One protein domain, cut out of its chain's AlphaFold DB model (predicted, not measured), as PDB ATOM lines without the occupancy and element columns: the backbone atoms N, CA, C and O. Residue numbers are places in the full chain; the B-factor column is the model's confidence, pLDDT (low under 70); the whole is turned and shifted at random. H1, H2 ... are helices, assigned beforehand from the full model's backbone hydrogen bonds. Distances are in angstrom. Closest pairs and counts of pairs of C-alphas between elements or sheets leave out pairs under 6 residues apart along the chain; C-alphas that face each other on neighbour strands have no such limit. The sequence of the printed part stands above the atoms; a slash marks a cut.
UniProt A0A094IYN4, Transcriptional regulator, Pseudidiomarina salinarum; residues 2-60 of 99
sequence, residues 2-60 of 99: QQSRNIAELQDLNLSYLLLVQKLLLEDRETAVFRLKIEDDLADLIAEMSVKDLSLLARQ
ATOM      1  N   GLN A   2    -100.798-119.266 -31.911       70.81
ATOM      2  CA  GLN A   2    -100.359-118.259 -32.903       70.81
ATOM      3  C   GLN A   2    -100.742-116.805 -32.558       70.81
ATOM      4  O   GLN A   2     -99.925-115.905 -32.720       70.81
ATOM      5  N   GLN A   3    -101.951-116.560 -32.040       71.88
ATOM      6  CA  GLN A   3    -102.388-115.204 -31.659       71.88
ATOM      7  C   GLN A   3    -101.508-114.584 -30.563       71.88
ATOM      8  O   GLN A   3    -101.186-113.404 -30.628       71.88
ATOM      9  N   SER A   4    -101.067-115.390 -29.593       81.62
ATOM     10  CA  SER A   4    -100.182-114.945 -28.513       81.62
ATOM     11  C   SER A   4     -98.804-114.531 -29.032       81.62
ATOM     12  O   SER A   4     -98.231-113.570 -28.532       81.62
ATOM     13  N   ARG A   5     -98.299-115.215 -30.069       89.50
ATOM     14  CA  ARG A   5     -97.033-114.867 -30.722       89.50
ATOM     15  C   ARG A   5     -97.122-113.528 -31.456       89.50
ATOM     16  O   ARG A   5     -96.250-112.691 -31.270       89.50
ATOM     17  N   ASN A   6     -98.191-113.305 -32.222       93.44
ATOM     18  CA  ASN A   6     -98.376-112.044 -32.950       93.44
ATOM     19  C   ASN A   6     -98.484-110.841 -31.994       93.44
ATOM     20  O   ASN A   6     -98.000-109.761 -32.312       93.44
ATOM     21  N   ILE A   7     -99.102-111.023 -30.819       94.69
ATOM     22  CA  ILE A   7     -99.171-109.972 -29.792       94.69
ATOM     23  C   ILE A   7     -97.785-109.690 -29.208       94.69
ATOM     24  O   ILE A   7     -97.437-108.526 -29.060       94.69
ATOM     25  N   ALA A   8     -96.986-110.717 -28.907       94.94
ATOM     26  CA  ALA A   8     -95.628-110.517 -28.402       94.94
ATOM     27  C   ALA A   8     -94.746-109.758 -29.412       94.94
ATOM     28  O   ALA A   8     -94.119-108.769 -29.051       94.94
ATOM     29  N   GLU A   9     -94.789-110.144 -30.693       95.19
ATOM     30  CA  GLU A   9     -94.062-109.444 -31.765       95.19
ATOM     31  C   GLU A   9     -94.509-107.974 -31.895       95.19
ATOM     32  O   GLU A   9     -93.685-107.084 -32.108       95.19
ATOM     33  N   LEU A  10     -95.804-107.694 -31.712       95.75
ATOM     34  CA  LEU A  10     -96.331-106.328 -31.708       95.75
ATOM     35  C   LEU A  10     -95.843-105.517 -30.499       95.75
ATOM     36  O   LEU A  10     -95.526-104.339 -30.644       95.75
ATOM     37  N   GLN A  11     -95.764-106.134 -29.320       96.50
ATOM     38  CA  GLN A  11     -95.265-105.482 -28.108       96.50
ATOM     39  C   GLN A  11     -93.773-105.135 -28.230       96.50
ATOM     40  O   GLN A  11     -93.369-104.026 -27.872       96.50
ATOM     41  N   ASP A  12     -92.973-106.035 -28.806       96.31
ATOM     42  CA  ASP A  12     -91.553-105.798 -29.086       96.31
ATOM     43  C   ASP A  12     -91.358-104.673 -30.114       96.31
ATOM     44  O   ASP A  12     -90.502-103.796 -29.943       96.31
ATOM     45  N   LEU A  13     -92.192-104.652 -31.163       96.81
ATOM     46  CA  LEU A  13     -92.209-103.581 -32.159       96.81
ATOM     47  C   LEU A  13     -92.586-102.234 -31.529       96.81
ATOM     48  O   LEU A  13     -91.921-101.231 -31.793       96.81
ATOM     49  N   ASN A  14     -93.613-102.207 -30.677       97.06
ATOM     50  CA  ASN A  14     -94.049-100.999 -29.983       97.06
ATOM     51  C   ASN A  14     -92.934-100.429 -29.094       97.06
ATOM     52  O   ASN A  14     -92.680 -99.226 -29.141       97.06
ATOM     53  N   LEU A  15     -92.248-101.272 -28.313       97.44
ATOM     54  CA  LEU A  15     -91.145-100.821 -27.458       97.44
ATOM     55  C   LEU A  15     -89.991-100.262 -28.293       97.44
ATOM     56  O   LEU A  15     -89.491 -99.175 -28.013       97.44
ATOM     57  N   SER A  16     -89.600-100.989 -29.341       97.00
ATOM     58  CA  SER A  16     -88.518-100.577 -30.240       97.00
ATOM     59  C   SER A  16     -88.825 -99.239 -30.914       97.00
ATOM     60  O   SER A  16     -87.957 -98.372 -31.005       97.00
ATOM     61  N   TYR A  17     -90.073 -99.050 -31.347       96.50
ATOM     62  CA  TYR A  17     -90.529 -97.805 -31.950       96.50
ATOM     63  C   TYR A  17     -90.517 -96.640 -30.958       96.50
ATOM     64  O   TYR A  17     -89.960 -95.593 -31.267       96.50
ATOM     65  N   LEU A  18     -91.067 -96.821 -29.755       97.19
ATOM     66  CA  LEU A  18     -91.098 -95.780 -28.724       97.19
ATOM     67  C   LEU A  18     -89.693 -95.328 -28.301       97.19
ATOM     68  O   LEU A  18     -89.445 -94.131 -28.174       97.19
ATOM     69  N   LEU A  19     -88.759 -96.270 -28.139       97.56
ATOM     70  CA  LEU A  19     -87.360 -95.958 -27.832       97.56
ATOM     71  C   LEU A  19     -86.688 -95.180 -28.969       97.56
ATOM     72  O   LEU A  19     -85.931 -94.244 -28.713       97.56
ATOM     73  N   LEU A  20     -86.975 -95.536 -30.225       97.06
ATOM     74  CA  LEU A  20     -86.479 -94.793 -31.382       97.06
ATOM     75  C   LEU A  20     -87.059 -93.375 -31.428       97.06
ATOM     76  O   LEU A  20     -86.312 -92.431 -31.661       97.06
ATOM     77  N   VAL A  21     -88.362 -93.218 -31.187       97.12
ATOM     78  CA  VAL A  21     -89.020 -91.906 -31.129       97.12
ATOM     79  C   VAL A  21     -88.372 -91.027 -30.062       97.12
ATOM     80  O   VAL A  21     -87.948 -89.917 -30.377       97.12
ATOM     81  N   GLN A  22     -88.226 -91.533 -28.834       97.69
ATOM     82  CA  GLN A  22     -87.588 -90.791 -27.747       97.69
ATOM     83  C   GLN A  22     -86.148 -90.399 -28.105       97.69
ATOM     84  O   GLN A  22     -85.755 -89.252 -27.912       97.69
ATOM     85  N   LYS A  23     -85.372 -91.319 -28.692       97.81
ATOM     86  CA  LYS A  23     -84.010 -91.026 -29.151       97.81
ATOM     87  C   LYS A  23     -83.981 -89.894 -30.184       97.81
ATOM     88  O   LYS A  23     -83.184 -88.975 -30.036       97.81
ATOM     89  N   LEU A  24     -84.836 -89.948 -31.207       98.00
ATOM     90  CA  LEU A  24     -84.891 -88.925 -32.256       98.00
ATOM     91  C   LEU A  24     -85.251 -87.549 -31.682       98.00
ATOM     92  O   LEU A  24     -84.637 -86.559 -32.062       98.00
ATOM     93  N   LEU A  25     -86.204 -87.501 -30.747       98.06
ATOM     94  CA  LEU A  25     -86.615 -86.267 -30.073       98.06
ATOM     95  C   LEU A  25     -85.482 -85.633 -29.257       98.06
ATOM     96  O   LEU A  25     -85.357 -84.412 -29.240       98.06
ATOM     97  N   LEU A  26     -84.654 -86.454 -28.606       97.00
ATOM     98  CA  LEU A  26     -83.493 -85.992 -27.842       97.00
ATOM     99  C   LEU A  26     -82.322 -85.548 -28.736       97.00
ATOM    100  O   LEU A  26     -81.531 -84.707 -28.318       97.00
ATOM    101  N   GLU A  27     -82.187 -86.119 -29.937       98.12
ATOM    102  CA  GLU A  27     -81.130 -85.768 -30.896       98.12
ATOM    103  C   GLU A  27     -81.450 -84.484 -31.678       98.12
ATOM    104  O   GLU A  27     -80.604 -83.594 -31.765       98.12
ATOM    105  N   ASP A  28     -82.654 -84.384 -32.245       98.19
ATOM    106  CA  ASP A  28     -83.144 -83.217 -32.986       98.19
ATOM    107  C   ASP A  28     -84.677 -83.184 -32.935       98.19
ATOM    108  O   ASP A  28     -85.369 -83.831 -33.731       98.19
ATOM    109  N   ARG A  29     -85.211 -82.417 -31.979       97.25
ATOM    110  CA  ARG A  29     -86.653 -82.320 -31.727       97.25
ATOM    111  C   ARG A  29     -87.424 -81.823 -32.947       97.25
ATOM    112  O   ARG A  29     -88.448 -82.411 -33.277       97.25
ATOM    113  N   GLU A  30     -86.961 -80.766 -33.609       96.94
ATOM    114  CA  GLU A  30     -87.693 -80.155 -34.727       96.94
ATOM    115  C   GLU A  30     -87.793 -81.125 -35.908       96.94
ATOM    116  O   GLU A  30     -88.887 -81.387 -36.420       96.94
ATOM    117  N   THR A  31     -86.670 -81.747 -36.284       96.75
ATOM    118  CA  THR A  31     -86.658 -82.757 -37.347       96.75
ATOM    119  C   THR A  31     -87.476 -83.989 -36.961       96.75
ATOM    120  O   THR A  31     -88.164 -84.561 -37.813       96.75
ATOM    121  N   ALA A  32     -87.417 -84.421 -35.698       97.00
ATOM    122  CA  ALA A  32     -88.176 -85.565 -35.209       97.00
ATOM    123  C   ALA A  32     -89.685 -85.301 -35.236       97.00
ATOM    124  O   ALA A  32     -90.414 -86.120 -35.788       97.00
ATOM    125  N   VAL A  33     -90.152 -84.158 -34.727       96.81
ATOM    126  CA  VAL A  33     -91.568 -83.752 -34.768       96.81
ATOM    127  C   VAL A  33     -92.079 -83.723 -36.206       96.81
ATOM    128  O   VAL A  33     -93.092 -84.359 -36.505       96.81
ATOM    129  N   PHE A  34     -91.339 -83.093 -37.124       94.38
ATOM    130  CA  PHE A  34     -91.688 -83.072 -38.545       94.38
ATOM    131  C   PHE A  34     -91.768 -84.484 -39.150       94.38
ATOM    132  O   PHE A  34     -92.734 -84.831 -39.830       94.38
ATOM    133  N   ARG A  35     -90.763 -85.327 -38.886       91.56
ATOM    134  CA  ARG A  35     -90.671 -86.683 -39.446       91.56
ATOM    135  C   ARG A  35     -91.733 -87.627 -38.886       91.56
ATOM    136  O   ARG A  35     -92.234 -88.482 -39.614       91.56
ATOM    137  N   LEU A  36     -92.026 -87.512 -37.595       93.81
ATOM    138  CA  LEU A  36     -92.949 -88.383 -36.868       93.81
ATOM    139  C   LEU A  36     -94.400 -87.907 -36.957       93.81
ATOM    140  O   LEU A  36     -95.300 -88.716 -36.742       93.81
ATOM    141  N   LYS A  37     -94.622 -86.634 -37.305       93.94
ATOM    142  CA  LYS A  37     -95.946 -86.005 -37.439       93.94
ATOM    143  C   LYS A  37     -96.769 -86.119 -36.163       93.94
ATOM    144  O   LYS A  37     -97.930 -86.532 -36.176       93.94
ATOM    145  N   ILE A  38     -96.119 -85.789 -35.058       94.56
ATOM    146  CA  ILE A  38     -96.714 -85.749 -33.727       94.56
ATOM    147  C   ILE A  38     -96.837 -84.300 -33.272       94.56
ATOM    148  O   ILE A  38     -96.077 -83.444 -33.712       94.56
ATOM    149  N   GLU A  39     -97.815 -84.028 -32.418       96.50
ATOM    150  CA  GLU A  39     -97.988 -82.708 -31.810       96.50
ATOM    151  C   GLU A  39     -96.878 -82.432 -30.788       96.50
ATOM    152  O   GLU A  39     -96.324 -83.367 -30.201       96.50
ATOM    153  N   ASP A  40     -96.576 -81.151 -30.563       97.56
ATOM    154  CA  ASP A  40     -95.520 -80.715 -29.642       97.56
ATOM    155  C   ASP A  40     -95.713 -81.274 -28.225       97.56
ATOM    156  O   ASP A  40     -94.780 -81.843 -27.663       97.56
ATOM    157  N   ASP A  41     -96.937 -81.227 -27.693       97.94
ATOM    158  CA  ASP A  41     -97.250 -81.746 -26.354       97.94
ATOM    159  C   ASP A  41     -96.979 -83.257 -26.235       97.94
ATOM    160  O   ASP A  41     -96.517 -83.748 -25.202       97.94
ATOM    161  N   LEU A  42     -97.245 -84.022 -27.303       96.19
ATOM    162  CA  LEU A  42     -96.959 -85.457 -27.333       96.19
ATOM    163  C   LEU A  42     -95.454 -85.722 -27.436       96.19
ATOM    164  O   LEU A  42     -94.954 -86.658 -26.812       96.19
ATOM    165  N   ALA A  43     -94.737 -84.917 -28.220       97.75
ATOM    166  CA  ALA A  43     -93.286 -84.996 -28.327       97.75
ATOM    167  C   ALA A  43     -92.616 -84.749 -26.969       97.75
ATOM    168  O   ALA A  43     -91.772 -85.544 -26.553       97.75
ATOM    169  N   ASP A  44     -93.049 -83.715 -26.250       97.56
ATOM    170  CA  ASP A  44     -92.516 -83.377 -24.930       97.56
ATOM    171  C   ASP A  44     -92.817 -84.492 -23.918       97.56
ATOM    172  O   ASP A  44     -91.915 -84.966 -23.223       97.56
ATOM    173  N   LEU A  45     -94.045 -85.026 -23.924       97.69
ATOM    174  CA  LEU A  45     -94.414 -86.160 -23.078       97.69
ATOM    175  C   LEU A  45     -93.530 -87.393 -23.336       97.69
ATOM    176  O   LEU A  45     -93.055 -88.019 -22.389       97.69
ATOM    177  N   ILE A  46     -93.304 -87.765 -24.601       96.75
ATOM    178  CA  ILE A  46     -92.486 -88.945 -24.933       96.75
ATOM    179  C   ILE A  46     -91.010 -88.715 -24.575       96.75
ATOM    180  O   ILE A  46     -90.340 -89.652 -24.133       96.75
ATOM    181  N   ALA A  47     -90.493 -87.494 -24.728       96.88
ATOM    182  CA  ALA A  47     -89.117 -87.163 -24.364       96.88
ATOM    183  C   ALA A  47     -88.849 -87.348 -22.857       96.88
ATOM    184  O   ALA A  47     -87.763 -87.787 -22.478       96.88
ATOM    185  N   GLU A  48     -89.848 -87.089 -22.010       97.00
ATOM    186  CA  GLU A  48     -89.749 -87.202 -20.548       97.00
ATOM    187  C   GLU A  48     -90.091 -88.598 -19.996       97.00
ATOM    188  O   GLU A  48     -89.823 -88.893 -18.827       97.00
ATOM    189  N   MET A  49     -90.673 -89.482 -20.814       97.81
ATOM    190  CA  MET A  49     -91.109 -90.808 -20.372       97.81
ATOM    191  C   MET A  49     -89.956 -91.677 -19.864       97.81
ATOM    192  O   MET A  49     -88.922 -91.855 -20.512       97.81
ATOM    193  N   SER A  50     -90.176 -92.334 -18.725       97.69
ATOM    194  CA  SER A  50     -89.235 -93.330 -18.226       97.69
ATOM    195  C   SER A  50     -89.326 -94.634 -19.029       97.69
ATOM    196  O   SER A  50     -90.352 -94.954 -19.632       97.69
ATOM    197  N   VAL A  51     -88.292 -95.479 -18.943       95.62
ATOM    198  CA  VAL A  51     -88.315 -96.840 -19.522       95.62
ATOM    199  C   VAL A  51     -89.535 -97.642 -19.044       95.62
ATOM    200  O   VAL A  51     -90.080 -98.461 -19.788       95.62
ATOM    201  N   LYS A  52     -89.992 -97.397 -17.810       97.75
ATOM    202  CA  LYS A  52     -91.181 -98.037 -17.241       97.75
ATOM    203  C   LYS A  52     -92.458 -97.601 -17.965       97.75
ATOM    204  O   LYS A  52     -93.289 -98.462 -18.252       97.75
ATOM    205  N   ASP A  53     -92.594 -96.316 -18.282       97.88
ATOM    206  CA  ASP A  53     -93.760 -95.768 -18.987       97.88
ATOM    207  C   ASP A  53     -93.798 -96.258 -20.437       97.88
ATOM    208  O   ASP A  53     -94.823 -96.769 -20.894       97.88
ATOM    209  N   LEU A  54     -92.649 -96.239 -21.122       97.50
ATOM    210  CA  LEU A  54     -92.524 -96.787 -22.478       97.50
ATOM    211  C   LEU A  54     -92.869 -98.283 -22.514       97.50
ATOM    212  O   LEU A  54     -93.605 -98.738 -23.387       97.50
ATOM    213  N   SER A  55     -92.399 -99.052 -21.528       97.06
ATOM    214  CA  SER A  55     -92.710-100.483 -21.411       97.06
ATOM    215  C   SER A  55     -94.191-100.743 -21.127       97.06
ATOM    216  O   SER A  55     -94.744-101.746 -21.582       97.06
ATOM    217  N   LEU A  56     -94.849 -99.865 -20.366       97.19
ATOM    218  CA  LEU A  56     -96.280 -99.964 -20.086       97.19
ATOM    219  C   LEU A  56     -97.113 -99.747 -21.357       97.19
ATOM    220  O   LEU A  56     -98.036-100.522 -21.623       97.19
ATOM    221  N   LEU A  57     -96.761 -98.733 -22.152       96.75
ATOM    222  CA  LEU A  57     -97.382 -98.475 -23.450       96.75
ATOM    223  C   LEU A  57     -97.117 -99.617 -24.435       96.75
ATOM    224  O   LEU A  57     -98.035-100.090 -25.100       96.75
ATOM    225  N   ALA A  58     -95.886-100.124 -24.485       97.12
ATOM    226  CA  ALA A  58     -95.516-101.173 -25.423       97.12
ATOM    227  C   ALA A  58     -96.310-102.472 -25.236       97.12
ATOM    228  O   ALA A  58     -96.590-103.163 -26.210       97.12
ATOM    229  N   ARG A  59     -96.739-102.780 -24.005       95.75
ATOM    230  CA  ARG A  59     -97.518-103.985 -23.672       95.75
ATOM    231  C   ARG A  59     -98.937-104.002 -24.245       95.75
ATOM    232  O   ARG A  59     -99.596-105.042 -24.163       95.75
ATOM    233  N   GLN A  60     -99.430-102.900 -24.807       94.69
ATOM    234  CA  GLN A  60    -100.761-102.886 -25.408       94.69
ATOM    235  C   GLN A  60    -100.817-103.804 -26.645       94.69
ATOM    236  O   GLN A  60     -99.878-103.827 -27.438       94.69
TER     237      GLN A  60
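Overview. This is residues 2 to 60 of the 99 residues of the protein "Transcriptional regulator" of Pseudidiomarina salinarum (UniProt A0A094IYN4). One long helix, H1, makes the length of the domain, and three short helices, H2, H3 and H4, pack on it along its residues 11 to 26. H2 folds back from the far end of H1, H3 crosses near that end, H4 covers the middle of H1, and residues 2 to 10 of H1 run on past these three. The printed part has 59 residues with four named helices, in the order H1, H2, H3, H4, and no named strand; the class is all helix. The whole is only just loose, close to compact, with a radius of gyration of the C-alphas of 12.5 A, and its elongated outline spans 40 by 21 by 17 A.

Along the chain. Find C-alpha 2 at (-100.359, -118.259, -32.903); from there H1 runs through residues 2 to 27, 37.8 A from first to last C-alpha, to C-alpha 27 at (-81.130, -85.768, -30.896). After one residue, H2 takes residues 29 to 36, 10.1 A long. After three more, H3 takes residues 40 to 48, 12.6 A long. Two residues later H4 begins at Val 51 and runs 10.3 A to Ala 58, whose C-alpha is at (-95.516, -101.173, -25.423).

Arrangement. Begin with H1, the hub, which touches the three other helices; the helix packing is mostly crossed. With its residues 21 to 25 alone H1 touches H2, at a shallow tilt of 32 degrees, opposite ways, and the two form a helical hairpin; their closest C-alphas, those of Leu 25 and Ala 32, are 5.4 A apart. With residues 18 to 26 alone it touches H3, about perpendicular at 81 degrees, and the closest C-alphas, of Gln 22 and Ala 47, are 5.2 A apart. With residues 11 to 19 alone it touches H4, at a steep tilt of 47 degrees, opposite ways; look at the C-alphas of Asn 14 and Ala 58, the closest pair, 4.8 A apart. H2 and H3 only just touch, with 3 pairs of C-alphas within 8 A, the closest being Val 33 and Ala 43 at 6.8 A; at 72 degrees they are only just about perpendicular. H2 and H4 are apart, and H3 and H4 are only just apart, closest 8.2 A. In H1, H2, H3 and H4 every O i to N i+4 pair is within hydrogen-bond range.

Size, cuts and confidence. The two C-alphas farthest apart are those of Gln 2 and Glu 30, at 40.2 A, while those of the first and last printed residues, Gln 2 and Gln 60, are 17.1 A apart. The printed part has no cut, and the links H1 to H2, H2 to H3 and H3 to H4 are tight. In this model the mean pLDDT of the printed part is 95.4, and no printed residue is under 70.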